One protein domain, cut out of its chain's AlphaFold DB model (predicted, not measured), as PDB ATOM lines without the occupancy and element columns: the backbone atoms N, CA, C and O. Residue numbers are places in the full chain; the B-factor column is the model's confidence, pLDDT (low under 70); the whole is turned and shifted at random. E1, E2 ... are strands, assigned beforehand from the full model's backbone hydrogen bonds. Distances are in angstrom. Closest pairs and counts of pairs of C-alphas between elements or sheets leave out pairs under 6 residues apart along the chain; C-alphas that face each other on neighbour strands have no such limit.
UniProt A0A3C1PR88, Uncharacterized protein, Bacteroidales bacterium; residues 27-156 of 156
ATOM      1  N   GLN A  27     159.847 182.000 163.329       54.84
ATOM      2  CA  GLN A  27     158.859 181.341 164.175       54.84
ATOM      3  C   GLN A  27     157.483 181.880 163.795       54.84
ATOM      4  O   GLN A  27     157.092 182.963 164.243       54.84
ATOM      5  N   VAL A  28     156.759 181.167 162.929       56.50
ATOM      6  CA  VAL A  28     155.360 181.525 162.693       56.50
ATOM      7  C   VAL A  28     154.543 180.981 163.849       56.50
ATOM      8  O   VAL A  28     154.326 179.779 163.958       56.50
ATOM      9  N   HIS A  29     154.112 181.900 164.706       56.62
ATOM     10  CA  HIS A  29     153.062 181.662 165.678       56.62
ATOM     11  C   HIS A  29     151.744 182.015 164.991       56.62
ATOM     12  O   HIS A  29     151.502 183.177 164.669       56.62
ATOM     13  N   THR A  30     150.889 181.030 164.730       58.00
ATOM     14  CA  THR A  30     149.509 181.290 164.278       58.00
ATOM     15  C   THR A  30     148.586 181.552 165.476       58.00
ATOM     16  O   THR A  30     147.446 181.101 165.507       58.00
ATOM     17  N   ASP A  31     149.112 182.216 166.510       48.19
ATOM     18  CA  ASP A  31     148.567 182.291 167.871       48.19
ATOM     19  C   ASP A  31     147.465 183.342 168.056       48.19
ATOM     20  O   ASP A  31     146.712 183.296 169.032       48.19
ATOM     21  N   LYS A  32     147.334 184.278 167.120       46.28
ATOM     22  CA  LYS A  32     146.260 185.272 167.108       46.28
ATOM     23  C   LYS A  32     145.148 184.780 166.195       46.28
ATOM     24  O   LYS A  32     145.395 184.005 165.285       46.28
ATOM     25  N   ALA A  33     143.926 185.268 166.380       49.88
ATOM     26  CA  ALA A  33     142.763 184.995 165.522       49.88
ATOM     27  C   ALA A  33     142.963 185.295 164.007       49.88
ATOM     28  O   ALA A  33     142.022 185.232 163.220       49.88
ATOM     29  N   GLU A  34     144.182 185.633 163.593       52.91
ATOM     30  CA  GLU A  34     144.644 185.772 162.229       52.91
ATOM     31  C   GLU A  34     144.852 184.381 161.607       52.91
ATOM     32  O   GLU A  34     145.856 183.703 161.796       52.91
ATOM     33  N   LEU A  35     143.875 183.974 160.798       59.59
ATOM     34  CA  LEU A  35     143.895 182.771 159.950       59.59
ATOM     35  C   LEU A  35     145.010 182.783 158.891       59.59
ATOM     36  O   LEU A  35     145.199 181.810 158.157       59.59
ATOM     37  N   THR A  36     145.720 183.904 158.794       62.31
ATOM     38  CA  THR A  36     146.707 184.194 157.771       62.31
ATOM     39  C   THR A  36     147.873 184.944 158.394       62.31
ATOM     40  O   THR A  36     147.718 186.078 158.847       62.31
ATOM     41  N   TYR A  37     149.062 184.353 158.337       71.06
ATOM     42  CA  TYR A  37     150.298 185.111 158.448       71.06
ATOM     43  C   TYR A  37     150.482 185.883 157.139       71.06
ATOM     44  O   TYR A  37     150.664 185.276 156.079       71.06
ATOM     45  N   LYS A  38     150.343 187.213 157.207       77.12
ATOM     46  CA  LYS A  38     150.348 188.104 156.036       77.12
ATOM     47  C   LYS A  38     151.618 187.932 155.205       77.12
ATOM     48  O   LYS A  38     152.663 187.538 155.718       77.12
ATOM     49  N   TRP A  39     151.515 188.288 153.926       81.12
ATOM     50  CA  TRP A  39     152.651 188.305 153.012       81.12
ATOM     51  C   TRP A  39     153.836 189.064 153.615       81.12
ATOM     52  O   TRP A  39     153.735 190.263 153.882       81.12
ATOM     53  N   LYS A  40     154.957 188.369 153.805       82.25
ATOM     54  CA  LYS A  40     156.229 188.961 154.227       82.25
ATOM     55  C   LYS A  40     157.228 188.885 153.080       82.25
ATOM     56  O   LYS A  40     157.397 187.825 152.484       82.25
ATOM     57  N   LEU A  41     157.856 190.022 152.773       82.00
ATOM     58  CA  LEU A  41     158.901 190.123 151.756       82.00
ATOM     59  C   LEU A  41     160.237 189.633 152.313       82.00
ATOM     60  O   LEU A  41     160.661 190.067 153.385       82.00
ATOM     61  N   ILE A  42     160.911 188.795 151.537       82.81
ATOM     62  CA  ILE A  42     162.309 188.413 151.691       82.81
ATOM     63  C   ILE A  42     163.077 188.995 150.508       82.81
ATOM     64  O   ILE A  42     162.663 188.825 149.365       82.81
ATOM     65  N   SER A  43     164.172 189.698 150.781       73.94
ATOM     66  CA  SER A  43     164.986 190.397 149.783       73.94
ATOM     67  C   SER A  43     166.465 190.289 150.150       73.94
ATOM     68  O   SER A  43     166.812 190.328 151.331       73.94
ATOM     69  N   ASP A  44     167.323 190.161 149.136       66.69
ATOM     70  CA  ASP A  44     168.789 190.119 149.271       66.69
ATOM     71  C   ASP A  44     169.376 191.468 149.730       66.69
ATOM     72  O   ASP A  44     170.437 191.542 150.351       66.69
ATOM     73  N   ASN A  45     168.643 192.551 149.490       59.56
ATOM     74  CA  ASN A  45     168.970 193.881 149.944       59.56
ATOM     75  C   ASN A  45     168.123 194.225 151.162       59.56
ATOM     76  O   ASN A  45     166.895 194.143 151.118       59.56
ATOM     77  N   LYS A  46     168.770 194.770 152.202       54.09
ATOM     78  CA  LYS A  46     168.133 195.482 153.334       54.09
ATOM     79  C   LYS A  46     167.324 196.725 152.894       54.09
ATOM     80  O   LYS A  46     167.000 197.580 153.716       54.09
ATOM     81  N   ALA A  47     167.072 196.886 151.597       43.84
ATOM     82  CA  ALA A  47     166.359 198.006 151.028       43.84
ATOM     83  C   ALA A  47     164.854 197.829 151.255       43.84
ATOM     84  O   ALA A  47     164.299 196.754 151.066       43.84
ATOM     85  N   ASN A  48     164.252 198.926 151.710       51.41
ATOM     86  CA  ASN A  48     162.839 199.181 151.966       51.41
ATOM     87  C   ASN A  48     161.863 198.062 151.513       51.41
ATOM     88  O   ASN A  48     161.681 197.891 150.308       51.41
ATOM     89  N   PRO A  49     161.155 197.382 152.438       50.16
ATOM     90  CA  PRO A  49     160.277 196.244 152.130       50.16
ATOM     91  C   PRO A  49     159.102 196.563 151.184       50.16
ATOM     92  O   PRO A  49     158.374 195.665 150.774       50.16
ATOM     93  N   ASN A  50     158.923 197.839 150.827       49.78
ATOM     94  CA  ASN A  50     157.883 198.336 149.930       49.78
ATOM     95  C   ASN A  50     158.409 198.790 148.555       49.78
ATOM     96  O   ASN A  50     157.639 199.322 147.759       49.78
ATOM     97  N   LYS A  51     159.709 198.643 148.265       53.53
ATOM     98  CA  LYS A  51     160.291 198.983 146.960       53.53
ATOM     99  C   LYS A  51     161.100 197.796 146.460       53.53
ATOM    100  O   LYS A  51     162.154 197.503 147.011       53.53
ATOM    101  N   GLY A  52     160.601 197.131 145.416       55.59
ATOM    102  CA  GLY A  52     161.393 196.153 144.674       55.59
ATOM    103  C   GLY A  52     162.751 196.759 144.321       55.59
ATOM    104  O   GLY A  52     162.834 197.941 143.974       55.59
ATOM    105  N   CYS A  53     163.822 195.989 144.480       64.00
ATOM    106  CA  CYS A  53     165.147 196.450 144.105       64.00
ATOM    107  C   CYS A  53     165.488 195.933 142.704       64.00
ATOM    108  O   CYS A  53     165.257 194.773 142.360       64.00
ATOM    109  N   TYR A  54     165.972 196.838 141.855       73.31
ATOM    110  CA  TYR A  54     166.251 196.539 140.457       73.31
ATOM    111  C   TYR A  54     167.484 195.650 140.323       73.31
ATOM    112  O   TYR A  54     168.590 196.045 140.692       73.31
ATOM    113  N   GLY A  55     167.302 194.475 139.723       71.69
ATOM    114  CA  GLY A  55     168.374 193.508 139.513       71.69
ATOM    115  C   GLY A  55     168.672 192.638 140.724       71.69
ATOM    116  O   GLY A  55     169.761 192.069 140.768       71.69
ATOM    117  N   CYS A  56     167.747 192.544 141.677       77.00
ATOM    118  CA  CYS A  56     167.918 191.691 142.835       77.00
ATOM    119  C   CYS A  56     166.742 190.749 143.056       77.00
ATOM    120  O   CYS A  56     165.620 190.957 142.577       77.00
ATOM    121  N   ALA A  57     167.061 189.671 143.758       82.31
ATOM    122  CA  ALA A  57     166.144 188.588 144.006       82.31
ATOM    123  C   ALA A  57     165.291 188.918 145.231       82.31
ATOM    124  O   ALA A  57     165.803 189.333 146.272       82.31
ATOM    125  N   SER A  58     163.978 188.745 145.125       84.81
ATOM    126  CA  SER A  58     163.085 188.863 146.272       84.81
ATOM    127  C   SER A  58     161.812 188.053 146.072       84.81
ATOM    128  O   SER A  58     161.342 187.875 144.950       84.81
ATOM    129  N   PHE A  59     161.234 187.560 147.161       86.25
ATOM    130  CA  PHE A  59     159.986 186.803 147.133       86.25
ATOM    131  C   PHE A  59     159.144 187.093 148.372       86.25
ATOM    132  O   PHE A  59     159.657 187.405 149.444       86.25
ATOM    133  N   TYR A  60     157.832 186.964 148.233       86.56
ATOM    134  CA  TYR A  60     156.905 186.968 149.351       86.56
ATOM    135  C   TYR A  60     156.599 185.544 149.803       86.56
ATOM    136  O   TYR A  60     156.540 184.633 148.977       86.56
ATOM    137  N   TYR A  61     156.309 185.370 151.091       85.62
ATOM    138  CA  TYR A  61     155.660 184.162 151.601       85.62
ATOM    139  C   TYR A  61     154.473 184.497 152.511       85.62
ATOM    140  O   TYR A  61     154.464 185.545 153.160       85.62
ATOM    141  N   LYS A  62     153.473 183.614 152.558       85.81
ATOM    142  CA  LYS A  62     152.345 183.669 153.504       85.81
ATOM    143  C   LYS A  62     152.016 182.273 154.021       85.81
ATOM    144  O   LYS A  62     152.257 181.287 153.327       85.81
ATOM    145  N   ILE A  63     151.414 182.202 155.203       85.12
ATOM    146  CA  ILE A  63     150.889 180.949 155.758       85.12
ATOM    147  C   ILE A  63     149.410 181.128 156.042       85.12
ATOM    148  O   ILE A  63     149.020 182.112 156.663       85.12
ATOM    149  N   GLU A  64     148.593 180.181 155.605       87.12
ATOM    150  CA  GLU A  64     147.164 180.133 155.909       87.12
ATOM    151  C   GLU A  64     146.837 178.859 156.673       87.12
ATOM    152  O   GLU A  64     147.441 177.816 156.432       87.12
ATOM    153  N   ARG A  65     145.859 178.934 157.573       87.69
ATOM    154  CA  ARG A  65     145.346 177.784 158.320       87.69
ATOM    155  C   ARG A  65     143.838 177.663 158.121       87.69
ATOM    156  O   ARG A  65     143.143 178.676 158.046       87.69
ATOM    157  N   THR A  66     143.306 176.443 158.097       88.06
ATOM    158  CA  THR A  66     141.851 176.245 158.162       88.06
ATOM    159  C   THR A  66     141.267 176.816 159.454       88.06
ATOM    160  O   THR A  66     141.867 176.733 160.526       88.06
ATOM    161  N   ILE A  67     140.066 177.392 159.355       85.00
ATOM    162  CA  ILE A  67     139.347 177.955 160.510       85.00
ATOM    163  C   ILE A  67     139.032 176.855 161.520       85.00
ATOM    164  O   ILE A  67     139.356 176.969 162.702       85.00
ATOM    165  N   ASN A  68     138.428 175.784 161.008       87.69
ATOM    166  CA  ASN A  68     137.990 174.623 161.763       87.69
ATOM    167  C   ASN A  68     138.885 173.423 161.434       87.69
ATOM    168  O   ASN A  68     139.439 173.362 160.324       87.69
ATOM    169  N   PRO A  69     139.028 172.476 162.375       92.50
ATOM    170  CA  PRO A  69     139.653 171.207 162.066       92.50
ATOM    171  C   PRO A  69     138.755 170.396 161.121       92.50
ATOM    172  O   PRO A  69     137.548 170.638 161.018       92.50
ATOM    173  N   ASP A  70     139.345 169.439 160.413       94.44
ATOM    174  CA  ASP A  70     138.595 168.452 159.640       94.44
ATOM    175  C   ASP A  70     137.892 167.422 160.547       94.44
ATOM    176  O   ASP A  70     137.903 167.517 161.776       94.44
ATOM    177  N   LYS A  71     137.252 166.417 159.936       96.06
ATOM    178  CA  LYS A  71     136.521 165.365 160.667       96.06
ATOM    179  C   LYS A  71     137.417 164.508 161.568       96.06
ATOM    180  O   LYS A  71     136.898 163.853 162.463       96.06
ATOM    181  N   GLU A  72     138.722 164.496 161.318       95.94
ATOM    182  CA  GLU A  72     139.717 163.766 162.104       95.94
ATOM    183  C   GLU A  72     140.333 164.642 163.210       95.94
ATOM    184  O   GLU A  72     141.142 164.156 163.996       95.94
ATOM    185  N   GLY A  73     139.944 165.919 163.306       92.62
ATOM    186  CA  GLY A  73     140.461 166.850 164.307       92.62
ATOM    187  C   GLY A  73     141.712 167.616 163.870       92.62
ATOM    188  O   GLY A  73     142.322 168.282 164.705       92.62
ATOM    189  N   PHE A  74     142.097 167.574 162.590       91.94
ATOM    190  CA  PHE A  74     143.296 168.261 162.106       91.94
ATOM    191  C   PHE A  74     143.000 169.628 161.487       91.94
ATOM    192  O   PHE A  74     142.158 169.771 160.598       91.94
ATOM    193  N   TYR A  75     143.783 170.628 161.872       89.19
ATOM    194  CA  TYR A  75     143.927 171.882 161.142       89.19
ATOM    195  C   TYR A  75     144.911 171.710 159.990       89.19
ATOM    196  O   TYR A  75     145.955 171.078 160.149       89.19
ATOM    197  N   HIS A  76     144.604 172.302 158.835       89.19
ATOM    198  CA  HIS A  76     145.483 172.267 157.663       89.19
ATOM    199  C   HIS A  76     146.186 173.607 157.516       89.19
ATOM    200  O   HIS A  76     145.533 174.647 157.564       89.19
ATOM    201  N   TYR A  77     147.496 173.562 157.305       87.38
ATOM    202  CA  TYR A  77     148.361 174.716 157.109       87.38
ATOM    203  C   TYR A  77     148.889 174.710 155.680       87.38
ATOM    204  O   TYR A  77     149.384 173.687 155.205       87.38
ATOM    205  N   PHE A  78     148.808 175.854 155.013       87.44
ATOM    206  CA  PHE A  78     149.213 176.051 153.630       87.44
ATOM    207  C   PHE A  78     150.262 177.149 153.576       87.44
ATOM    208  O   PHE A  78     149.999 178.291 153.956       87.44
ATOM    209  N   LEU A  79     151.455 176.803 153.108       86.56
ATOM    210  CA  LEU A  79     152.533 177.750 152.882       86.56
ATOM    211  C   LEU A  79     152.554 178.128 151.405       86.56
ATOM    212  O   LEU A  79     152.609 177.255 150.538       86.56
ATOM    213  N   TYR A  80     152.546 179.427 151.128       87.81
ATOM    214  CA  TYR A  80     152.600 179.957 149.774       87.81
ATOM    215  C   TYR A  80     153.800 180.870 149.587       87.81
ATOM    216  O   TYR A  80     154.153 181.617 150.498       87.81
ATOM    217  N   PHE A  81     154.347 180.862 148.377       88.12
ATOM    218  CA  PHE A  81     155.393 181.768 147.924       88.12
ATOM    219  C   PHE A  81     154.963 182.495 146.656       88.12
ATOM    220  O   PHE A  81     154.133 182.003 145.893       88.12
ATOM    221  N   MET A  82     155.533 183.670 146.426       88.06
ATOM    222  CA  MET A  82     155.320 184.455 145.215       88.06
ATOM    223  C   MET A  82     156.589 185.229 144.882       88.06
ATOM    224  O   MET A  82     157.175 185.851 145.766       88.06
ATOM    225  N   SER A  83     157.011 185.221 143.618       87.69
ATOM    226  CA  SER A  83     158.158 186.033 143.199       87.69
ATOM    227  C   SER A  83     157.841 187.529 143.297       87.69
ATOM    228  O   SER A  83     156.732 187.964 142.988       87.69
ATOM    229  N   ASN A  84     158.841 188.314 143.686       85.56
ATOM    230  CA  ASN A  84     158.862 189.776 143.625       85.56
ATOM    231  C   ASN A  84     160.183 190.276 143.008       85.56
ATOM    232  O   ASN A  84     160.648 191.382 143.275       85.56
ATOM    233  N   SER A  85     160.843 189.436 142.214       84.94
ATOM    234  CA  SER A  85     162.122 189.776 141.598       84.94
ATOM    235  C   SER A  85     161.939 190.681 140.384       84.94
ATOM    236  O   SER A  85     160.964 190.565 139.638       84.94
ATOM    237  N   PHE A  86     162.919 191.557 140.159       84.00
ATOM    238  CA  PHE A  86     162.971 192.445 138.999       84.00
ATOM    239  C   PHE A  86     164.349 192.381 138.341       84.00
ATOM    240  O   PHE A  86     165.376 192.439 139.019       84.00
ATOM    241  N   TYR A  87     164.398 192.354 137.008       82.50
ATOM    242  CA  TYR A  87     165.635 192.637 136.283       82.50
ATOM    243  C   TYR A  87     166.092 194.082 136.535       82.50
ATOM    244  O   TYR A  87     165.316 194.941 136.959       82.50
ATOM    245  N   LYS A  88     167.352 194.394 136.202       82.81
ATOM    246  CA  LYS A  88     167.875 195.773 136.285       82.81
ATOM    247  C   LYS A  88     167.069 196.775 135.450       82.81
ATOM    248  O   LYS A  88     167.051 197.953 135.777       82.81
ATOM    249  N   SER A  89     166.403 196.306 134.394       82.62
ATOM    250  CA  SER A  89     165.513 197.113 133.553       82.62
ATOM    251  C   SER A  89     164.178 197.468 134.215       82.62
ATOM    252  O   SER A  89     163.433 198.267 133.658       82.62
ATOM    253  N   GLY A  90     163.845 196.858 135.358       78.12
ATOM    254  CA  GLY A  90     162.551 197.013 136.021       78.12
ATOM    255  C   GLY A  90     161.455 196.067 135.553       78.12
ATOM    256  O   GLY A  90     160.344 196.128 136.070       78.12
ATOM    257  N   ASN A  91     161.763 195.152 134.634       83.00
ATOM    258  CA  ASN A  91     160.832 194.093 134.260       83.00
ATOM    259  C   ASN A  91     160.749 193.043 135.375       83.00
ATOM    260  O   ASN A  91     161.782 192.613 135.893       83.00
ATOM    261  N   LEU A  92     159.528 192.616 135.707       83.38
ATOM    262  CA  LEU A  92     159.281 191.499 136.620       83.38
ATOM    263  C   LEU A  92     159.968 190.226 136.119       83.38
ATOM    264  O   LEU A  92     159.990 189.953 134.919       83.38
ATOM    265  N   THR A  93     160.489 189.434 137.049       85.50
ATOM    266  CA  THR A  93     161.133 188.156 136.751       85.50
ATOM    267  C   THR A  93     160.911 187.124 137.857       85.50
ATOM    268  O   THR A  93     160.404 187.425 138.943       85.50
ATOM    269  N   GLY A  94     161.233 185.870 137.558       87.31
ATOM    270  CA  GLY A  94     161.150 184.781 138.509       87.31
ATOM    271  C   GLY A  94     162.207 184.885 139.596       87.31
ATOM    272  O   GLY A  94     163.228 185.559 139.452       87.31
ATOM    273  N   THR A  95     161.940 184.193 140.695       88.06
ATOM    274  CA  THR A  95     162.905 184.008 141.775       88.06
ATOM    275  C   THR A  95     163.240 182.536 141.865       88.06
ATOM    276  O   THR A  95     162.348 181.709 142.039       88.06
ATOM    277  N   TYR A  96     164.519 182.214 141.761       87.69
ATOM    278  CA  TYR A  96     165.030 180.896 142.083       87.69
ATOM    279  C   TYR A  96     165.392 180.860 143.568       87.69
ATOM    280  O   TYR A  96     166.100 181.748 144.030       87.69
ATOM    281  N   VAL A  97     164.904 179.876 144.319       86.38
ATOM    282  CA  VAL A  97     165.174 179.706 145.759       86.38
ATOM    283  C   VAL A  97     165.715 178.300 145.981       86.38
ATOM    284  O   VAL A  97     165.152 177.360 145.434       86.38
ATOM    285  N   ARG A  98     166.786 178.135 146.761       85.06
ATOM    286  CA  ARG A  98     167.471 176.850 146.979       85.06
ATOM    287  C   ARG A  98     167.433 176.396 148.430       85.06
ATOM    288  O   ARG A  98     167.299 177.218 149.337       85.06
ATOM    289  N   ASP A  99     167.626 175.092 148.622       85.75
ATOM    290  CA  ASP A  99     167.850 174.445 149.921       85.75
ATOM    291  C   ASP A  99     166.773 174.807 150.950       85.75
ATOM    292  O   ASP A  99     167.046 175.226 152.078       85.75
ATOM    293  N   ILE A 100     165.519 174.694 150.521       83.31
ATOM    294  CA  ILE A 100     164.374 175.118 151.310       83.31
ATOM    295  C   ILE A 100     164.075 174.038 152.329       83.31
ATOM    296  O   ILE A 100     163.919 172.862 151.998       83.31
ATOM    297  N   LYS A 101     163.975 174.452 153.586       86.12
ATOM    298  CA  LYS A 101     163.679 173.583 154.709       86.12
ATOM    299  C   LYS A 101     162.514 174.146 155.496       86.12
ATOM    300  O   LYS A 101     162.569 175.280 155.966       86.12
ATOM    301  N   ILE A 102     161.483 173.331 155.672       85.38
ATOM    302  CA  ILE A 102     160.316 173.670 156.477       85.38
ATOM    303  C   ILE A 102     160.178 172.640 157.582       85.38
ATOM    304  O   ILE A 102     160.087 171.447 157.309       85.38
ATOM    305  N   ASP A 103     160.135 173.107 158.820       85.12
ATOM    306  CA  ASP A 103     159.990 172.288 160.008       85.12
ATOM    307  C   ASP A 103     158.661 172.608 160.706       85.12
ATOM    308  O   ASP A 103     158.419 173.747 161.109       85.12
ATOM    309  N   LEU A 104     157.819 171.592 160.876       82.06
ATOM    310  CA  LEU A 104     156.660 171.598 161.765       82.06
ATOM    311  C   LEU A 104     157.119 171.112 163.142       82.06
ATOM    312  O   LEU A 104     157.606 169.985 163.243       82.06
ATOM    313  N   ILE A 105     157.006 171.950 164.174       81.44
ATOM    314  CA  ILE A 105     157.518 171.659 165.523       81.44
ATOM    315  C   ILE A 105     156.348 171.487 166.493       81.44
ATOM    316  O   ILE A 105     155.760 172.476 166.928       81.44
ATOM    317  N   ASP A 106     155.997 170.244 166.810       79.44
ATOM    318  CA  ASP A 106     154.926 169.879 167.744       79.44
ATOM    319  C   ASP A 106     155.536 169.317 169.038       79.44
ATOM    320  O   ASP A 106     155.911 168.144 169.130       79.44
ATOM    321  N   GLY A 107     155.742 170.198 170.021       76.31
ATOM    322  CA  GLY A 107     156.509 169.877 171.224       76.31
ATOM    323  C   GLY A 107     157.941 169.449 170.879       76.31
ATOM    324  O   GLY A 107     158.722 170.237 170.347       76.31
ATOM    325  N   GLU A 108     158.284 168.195 171.183       72.81
ATOM    326  CA  GLU A 108     159.578 167.591 170.829       72.81
ATOM    327  C   GLU A 108     159.584 166.953 169.429       72.81
ATOM    328  O   GLU A 108     160.651 166.654 168.885       72.81
ATOM    329  N   GLN A 109     158.412 166.737 168.823       76.81
ATOM    330  CA  GLN A 109     158.311 166.136 167.500       76.81
ATOM    331  C   GLN A 109     158.561 167.172 166.409       76.81
ATOM    332  O   GLN A 109     158.073 168.301 166.445       76.81
ATOM    333  N   LYS A 110     159.321 166.758 165.394       82.88
ATOM    334  CA  LYS A 110     159.708 167.606 164.274       82.88
ATOM    335  C   LYS A 110     159.472 166.886 162.955       82.88
ATOM    336  O   LYS A 110     160.112 165.875 162.682       82.88
ATOM    337  N   THR A 111     158.598 167.443 162.121       81.88
ATOM    338  CA  THR A 111     158.409 166.986 160.738       81.88
ATOM    339  C   THR A 111     159.090 167.962 159.791       81.88
ATOM    340  O   THR A 111     158.798 169.153 159.839       81.88
ATOM    341  N   THR A 112     159.978 167.469 158.927       83.56
ATOM    342  CA  THR A 112     160.747 168.304 157.998       83.56
ATOM    343  C   THR A 112     160.359 168.018 156.550       83.56
ATOM    344  O   THR A 112     160.390 166.870 156.113       83.56
ATOM    345  N   VAL A 113     160.081 169.073 155.786       81.75
ATOM    346  CA  VAL A 113     160.043 169.056 154.319       81.75
ATOM    347  C   VAL A 113     161.307 169.740 153.812       81.75
ATOM    348  O   VAL A 113     161.614 170.856 154.231       81.75
ATOM    349  N   VAL A 114     162.045 169.059 152.935       78.88
ATOM    350  CA  VAL A 114     163.221 169.610 152.251       78.88
ATOM    351  C   VAL A 114     162.954 169.609 150.759       78.88
ATOM    352  O   VAL A 114     162.585 168.573 150.209       78.88
ATOM    353  N   ASP A 115     163.175 170.749 150.120       81.00
ATOM    354  CA  ASP A 115     163.143 170.876 148.670       81.00
ATOM    355  C   ASP A 115     164.470 171.479 148.182       81.00
ATOM    356  O   ASP A 115     164.888 172.523 148.701       81.00
ATOM    357  N   PRO A 116     165.175 170.837 147.227       74.88
ATOM    358  CA  PRO A 116     166.435 171.364 146.722       74.88
ATOM    359  C   PRO A 116     166.278 172.732 146.050       74.88
ATOM    360  O   PRO A 116     167.225 173.521 146.106       74.88
ATOM    361  N   PHE A 117     165.129 173.029 145.422       79.06
ATOM    362  CA  PHE A 117     164.877 174.349 144.845       79.06
ATOM    363  C   PHE A 117     163.424 174.603 144.418       79.06
ATOM    364  O   PHE A 117     162.730 173.708 143.947       79.06
ATOM    365  N   TRP A 118     163.027 175.878 144.385       82.50
ATOM    366  CA  TRP A 118     161.821 176.355 143.700       82.50
ATOM    367  C   TRP A 118     162.120 177.441 142.673       82.50
ATOM    368  O   TRP A 118     162.941 178.329 142.896       82.50
ATOM    369  N   VAL A 119     161.383 177.398 141.561       84.06
ATOM    370  CA  VAL A 119     161.286 178.491 140.586       84.06
ATOM    371  C   VAL A 119     159.938 179.173 140.800       84.06
ATOM    372  O   VAL A 119     158.892 178.631 140.446       84.06
ATOM    373  N   LEU A 120     159.962 180.356 141.403       86.19
ATOM    374  CA  LEU A 120     158.776 181.172 141.631       86.19
ATOM    375  C   LEU A 120     158.555 182.060 140.411       86.19
ATOM    376  O   LEU A 120     159.399 182.895 140.092       86.19
ATOM    377  N   VAL A 121     157.425 181.901 139.731       84.31
ATOM    378  CA  VAL A 121     157.087 182.698 138.546       84.31
ATOM    379  C   VAL A 121     156.614 184.090 138.996       84.31
ATOM    380  O   VAL A 121     155.902 184.191 140.001       84.31
ATOM    381  N   PRO A 122     157.001 185.190 138.317       81.00
ATOM    382  CA  PRO A 122     156.467 186.506 138.645       81.00
ATOM    383  C   PRO A 122     154.960 186.550 138.384       81.00
ATOM    384  O   PRO A 122     154.486 185.918 137.432       81.00
ATOM    385  N   PRO A 123     154.195 187.328 139.167       78.19
ATOM    386  CA  PRO A 123     152.821 187.625 138.797       78.19
ATOM    387  C   PRO A 123     152.810 188.286 137.413       78.19
ATOM    388  O   PRO A 123     153.633 189.155 137.117       78.19
ATOM    389  N   ARG A 124     151.890 187.866 136.543       72.75
ATOM    390  CA  ARG A 124     151.673 188.576 135.278       72.75
ATOM    391  C   ARG A 124     150.948 189.883 135.592       72.75
ATOM    392  O   ARG A 124     150.165 189.945 136.535       72.75
ATOM    393  N   SER A 125     151.191 190.935 134.813       60.28
ATOM    394  CA  SER A 125     150.611 192.271 135.041       60.28
ATOM    395  C   SER A 125     149.075 192.293 135.088       60.28
ATOM    396  O   SER A 125     148.491 193.262 135.558       60.28
ATOM    397  N   ASP A 126     148.428 191.233 134.604       51.47
ATOM    398  CA  ASP A 126     146.984 191.021 134.551       51.47
ATOM    399  C   ASP A 126     146.470 189.929 135.513       51.47
ATOM    400  O   ASP A 126     145.261 189.722 135.607       51.47
ATOM    401  N   SER A 127     147.342 189.211 136.235       51.81
ATOM    402  CA  SER A 127     146.911 188.140 137.137       51.81
ATOM    403  C   SER A 127     147.879 187.862 138.289       51.81
ATOM    404  O   SER A 127     149.091 187.730 138.124       51.81
ATOM    405  N   PHE A 128     147.302 187.620 139.469       54.41
ATOM    406  CA  PHE A 128     147.978 187.112 140.674       54.41
ATOM    407  C   PHE A 128     148.507 185.662 140.526       54.41
ATOM    408  O   PHE A 128     148.779 184.988 141.517       54.41
ATOM    409  N   SER A 129     148.654 185.158 139.296       60.12
ATOM    410  CA  SER A 129     148.953 183.758 138.957       60.12
ATOM    411  C   SER A 129     150.371 183.284 139.322       60.12
ATOM    412  O   SER A 129     150.697 182.126 139.083       60.12
ATOM    413  N   GLY A 130     151.193 184.139 139.942       68.25
ATOM    414  CA  GLY A 130     152.534 183.801 140.442       68.25
ATOM    415  C   GLY A 130     152.571 183.242 141.872       68.25
ATOM    416  O   GLY A 130     153.652 183.071 142.432       68.25
ATOM    417  N   VAL A 131     151.414 183.005 142.504       82.75
ATOM    418  CA  VAL A 131     151.341 182.395 143.841       82.75
ATOM    419  C   VAL A 131     151.449 180.875 143.728       82.75
ATOM    420  O   VAL A 131     150.584 180.223 143.150       82.75
ATOM    421  N   HIS A 132     152.475 180.305 144.353       82.75
ATOM    422  CA  HIS A 132     152.718 178.868 144.405       82.75
ATOM    423  C   HIS A 132     152.478 178.343 145.820       82.75
ATOM    424  O   HIS A 132     153.046 178.866 146.779       82.75
ATOM    425  N   MET A 133     151.652 177.301 145.968       85.69
ATOM    426  CA  MET A 133     151.586 176.545 147.220       85.69
ATOM    427  C   MET A 133     152.833 175.667 147.311       85.69
ATOM    428  O   MET A 133     153.008 174.749 146.517       85.69
ATOM    429  N   ALA A 134     153.688 175.970 148.276       83.44
ATOM    430  CA  ALA A 134     154.955 175.288 148.492       83.44
ATOM    431  C   ALA A 134     154.799 174.001 149.297       83.44
ATOM    432  O   ALA A 134     155.425 172.990 149.003       83.44
ATOM    433  N   ALA A 135     153.980 174.049 150.347       85.88
ATOM    434  CA  ALA A 135     153.827 172.926 151.251       85.88
ATOM    435  C   ALA A 135     152.476 172.953 151.958       85.88
ATOM    436  O   ALA A 135     151.870 174.012 152.162       85.88
ATOM    437  N   LYS A 136     152.039 171.759 152.360       88.44
ATOM    438  CA  LYS A 136     150.835 171.534 153.147       88.44
ATOM    439  C   LYS A 136     151.174 170.676 154.359       88.44
ATOM    440  O   LYS A 136     151.754 169.604 154.210       88.44
ATOM    441  N   PHE A 137     150.751 171.123 155.534       87.69
ATOM    442  CA  PHE A 137     150.927 170.411 156.800       87.69
ATOM    443  C   PHE A 137     149.581 170.232 157.487       87.69
ATOM    444  O   PHE A 137     148.630 170.967 157.204       87.69
ATOM    445  N   LYS A 138     149.501 169.270 158.406       89.69
ATOM    446  CA  LYS A 138     148.348 169.124 159.287       89.69
ATOM    447  C   LYS A 138     148.790 168.935 160.734       89.69
ATOM    448  O   LYS A 138     149.798 168.276 160.966       89.69
ATOM    449  N   SER A 139     148.054 169.523 161.672       87.06
ATOM    450  CA  SER A 139     148.294 169.400 163.116       87.06
ATOM    451  C   SER A 139     146.973 169.434 163.876       87.06
ATOM    452  O   SER A 139     146.020 170.077 163.435       87.06
ATOM    453  N   THR A 140     146.899 168.731 165.003       88.88
ATOM    454  CA  THR A 140     145.777 168.843 165.944       88.88
ATOM    455  C   THR A 140     145.869 170.109 166.797       88.88
ATOM    456  O   THR A 140     144.852 170.561 167.320       88.88
ATOM    457  N   ASP A 141     147.058 170.708 166.923       85.75
ATOM    458  CA  ASP A 141     147.249 171.978 167.620       85.75
ATOM    459  C   ASP A 141     147.010 173.161 166.660       85.75
ATOM    460  O   ASP A 141     147.751 173.322 165.689       85.75
ATOM    461  N   PRO A 142     146.016 174.038 166.913       81.50
ATOM    462  CA  PRO A 142     145.816 175.246 166.115       81.50
ATOM    463  C   PRO A 142     146.954 176.278 166.247       81.50
ATOM    464  O   PRO A 142     147.018 177.205 165.432       81.50
ATOM    465  N   LYS A 143     147.841 176.143 167.240       79.69
ATOM    466  CA  LYS A 143     148.957 177.058 167.550       79.69
ATOM    467  C   LYS A 143     150.322 176.522 167.113       79.69
ATOM    468  O   LYS A 143     151.352 176.879 167.679       79.69
ATOM    469  N   GLN A 144     150.316 175.700 166.075       79.19
ATOM    470  CA  GLN A 144     151.495 175.050 165.541       79.19
ATOM    471  C   GLN A 144     152.649 176.013 165.220       79.19
ATOM    472  O   GLN A 144     152.478 176.992 164.490       79.19
ATOM    473  N   LEU A 145     153.849 175.673 165.700       79.06
ATOM    474  CA  LEU A 145     155.074 176.371 165.331       79.06
ATOM    475  C   LEU A 145     155.603 175.831 163.999       79.06
ATOM    476  O   LEU A 145     155.811 174.623 163.835       79.06
ATOM    477  N   LEU A 146     155.840 176.746 163.061       78.50
ATOM    478  CA  LEU A 146     156.486 176.481 161.779       78.50
ATOM    479  C   LEU A 146     157.803 177.250 161.708       78.50
ATOM    480  O   LEU A 146     157.822 178.452 161.975       78.50
ATOM    481  N   SER A 147     158.875 176.559 161.319       81.25
ATOM    482  CA  SER A 147     160.164 177.155 160.970       81.25
ATOM    483  C   SER A 147     160.439 176.974 159.487       81.25
ATOM    484  O   SER A 147     160.305 175.877 158.961       81.25
ATOM    485  N   ILE A 148     160.802 178.057 158.805       81.62
ATOM    486  CA  ILE A 148     161.138 178.052 157.380       81.62
ATOM    487  C   ILE A 148     162.540 178.621 157.247       81.62
ATOM    488  O   ILE A 148     162.810 179.675 157.816       81.62
ATOM    489  N   ALA A 149     163.390 177.930 156.497       82.12
ATOM    490  CA  ALA A 149     164.725 178.358 156.118       82.12
ATOM    491  C   ALA A 149     164.959 178.085 154.625       82.12
ATOM    492  O   ALA A 149     164.320 177.216 154.033       82.12
ATOM    493  N   TRP A 150     165.892 178.816 154.033       83.25
ATOM    494  CA  TRP A 150     166.374 178.621 152.668       83.25
ATOM    495  C   TRP A 150     167.881 178.887 152.637       83.25
ATOM    496  O   TRP A 150     168.426 179.515 153.548       83.25
ATOM    497  N   GLY A 151     168.556 178.374 151.614       81.44
ATOM    498  CA  GLY A 151     169.968 178.647 151.369       81.44
ATOM    499  C   GLY A 151     170.134 179.978 150.646       81.44
ATOM    500  O   GLY A 151     170.216 181.043 151.260       81.44
ATOM    501  N   GLU A 152     170.166 179.905 149.321       82.00
ATOM    502  CA  GLU A 152     170.371 181.041 148.423       82.00
ATOM    503  C   GLU A 152     169.110 181.329 147.612       82.00
ATOM    504  O   GLU A 152     168.303 180.435 147.346       82.00
ATOM    505  N   PHE A 153     168.963 182.571 147.160       84.12
ATOM    506  CA  PHE A 153     167.966 182.924 146.159       84.12
ATOM    507  C   PHE A 153     168.532 183.921 145.149       84.12
ATOM    508  O   PHE A 153     169.363 184.764 145.484       84.12
ATOM    509  N   SER A 154     168.103 183.798 143.896       85.19
ATOM    510  CA  SER A 154     168.585 184.598 142.772       85.19
ATOM    511  C   SER A 154     167.450 184.955 141.817       85.19
ATOM    512  O   SER A 154     166.376 184.352 141.826       85.19
ATOM    513  N   VAL A 155     167.700 185.940 140.961       84.25
ATOM    514  CA  VAL A 155     166.849 186.203 139.801       84.25
ATOM    515  C   VAL A 155     166.902 184.990 138.861       84.25
ATOM    516  O   VAL A 155     167.981 184.419 138.674       84.25
ATOM    517  N   TYR A 156     165.747 184.597 138.317       76.81
ATOM    518  CA  TYR A 156     165.590 183.546 137.302       76.81
ATOM    519  C   TYR A 156     165.563 184.132 135.881       76.81
ATOM    520  O   TYR A 156     165.076 185.278 135.696       76.81
TER     521      TYR A 156
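Overview. This is residues 27 to 156 of the 156 residues of an uncharacterized protein of Bacteroidales bacterium (UniProt A0A3C1PR88). Two twisted sheets lie face to face as an elongated sandwich. One is built on the long bent hairpin E5 and E6, with E8 and E9 along the other side of E5 and short E1 beside E8; the other is the row E2, E3, E4, E7. The printed part has 130 residues, with nine named strands, E1 to E9 in chain order, and no named helix: all strand, with antiparallel neighbours in both sheets. It is compact, with a radius of gyration of the C-alphas of 15.7 A, and spans 50 by 29 by 23 A.

Along the chain. E5, residues 95 to 106, is 30.6 A long and bends by 65 degrees at residue 98; E6, 109 to 120, is 29.9 A long and bends by 68 degrees at 117. E8 is 145 to 149, E9 153 to 155, and E1 27 to 29, from C-alpha 27 at (158.859, 181.341, 164.175). E2 is 36 to 43, 20.9 A; E3 58 to 65, 24.1 A; E4 75 to 83, 26.9 A; E7 131 to 139, 23.4 A, bending by 53 degrees at 134. C-alpha 155 ends E9 at (166.849, 186.203, 139.801).

Arrangement. E6 is on one side of E5, with N 102 and O 113 2.9 A apart. On the other side are E8, with N 103 and O 147 at 2.8 A, and E9, with N 96 and O 154 at 2.8 A. E1 pairs with E8 through N 28 and O 146, 3.1 A. E2, E3 and E4 form a meander, each strand the antiparallel neighbour of the one before: N 40 and O 61 are 2.9 A apart, N 62 and O 80 2.9 A. Edge strand E7 pairs with E4 through N 77 and O 137, 2.8 A. The facing parts of the sheets are 9.5 A centre to centre.

Size, cuts and confidence. The C-alphas farthest apart, of Glu 72 and Ser 89, are 50.9 A apart. The printed part has no cut. The links E2 to E3 and E4 to E5 are long. Confidence is under 70 at residues 27 to 36, 44 to 53 and 125 to 130.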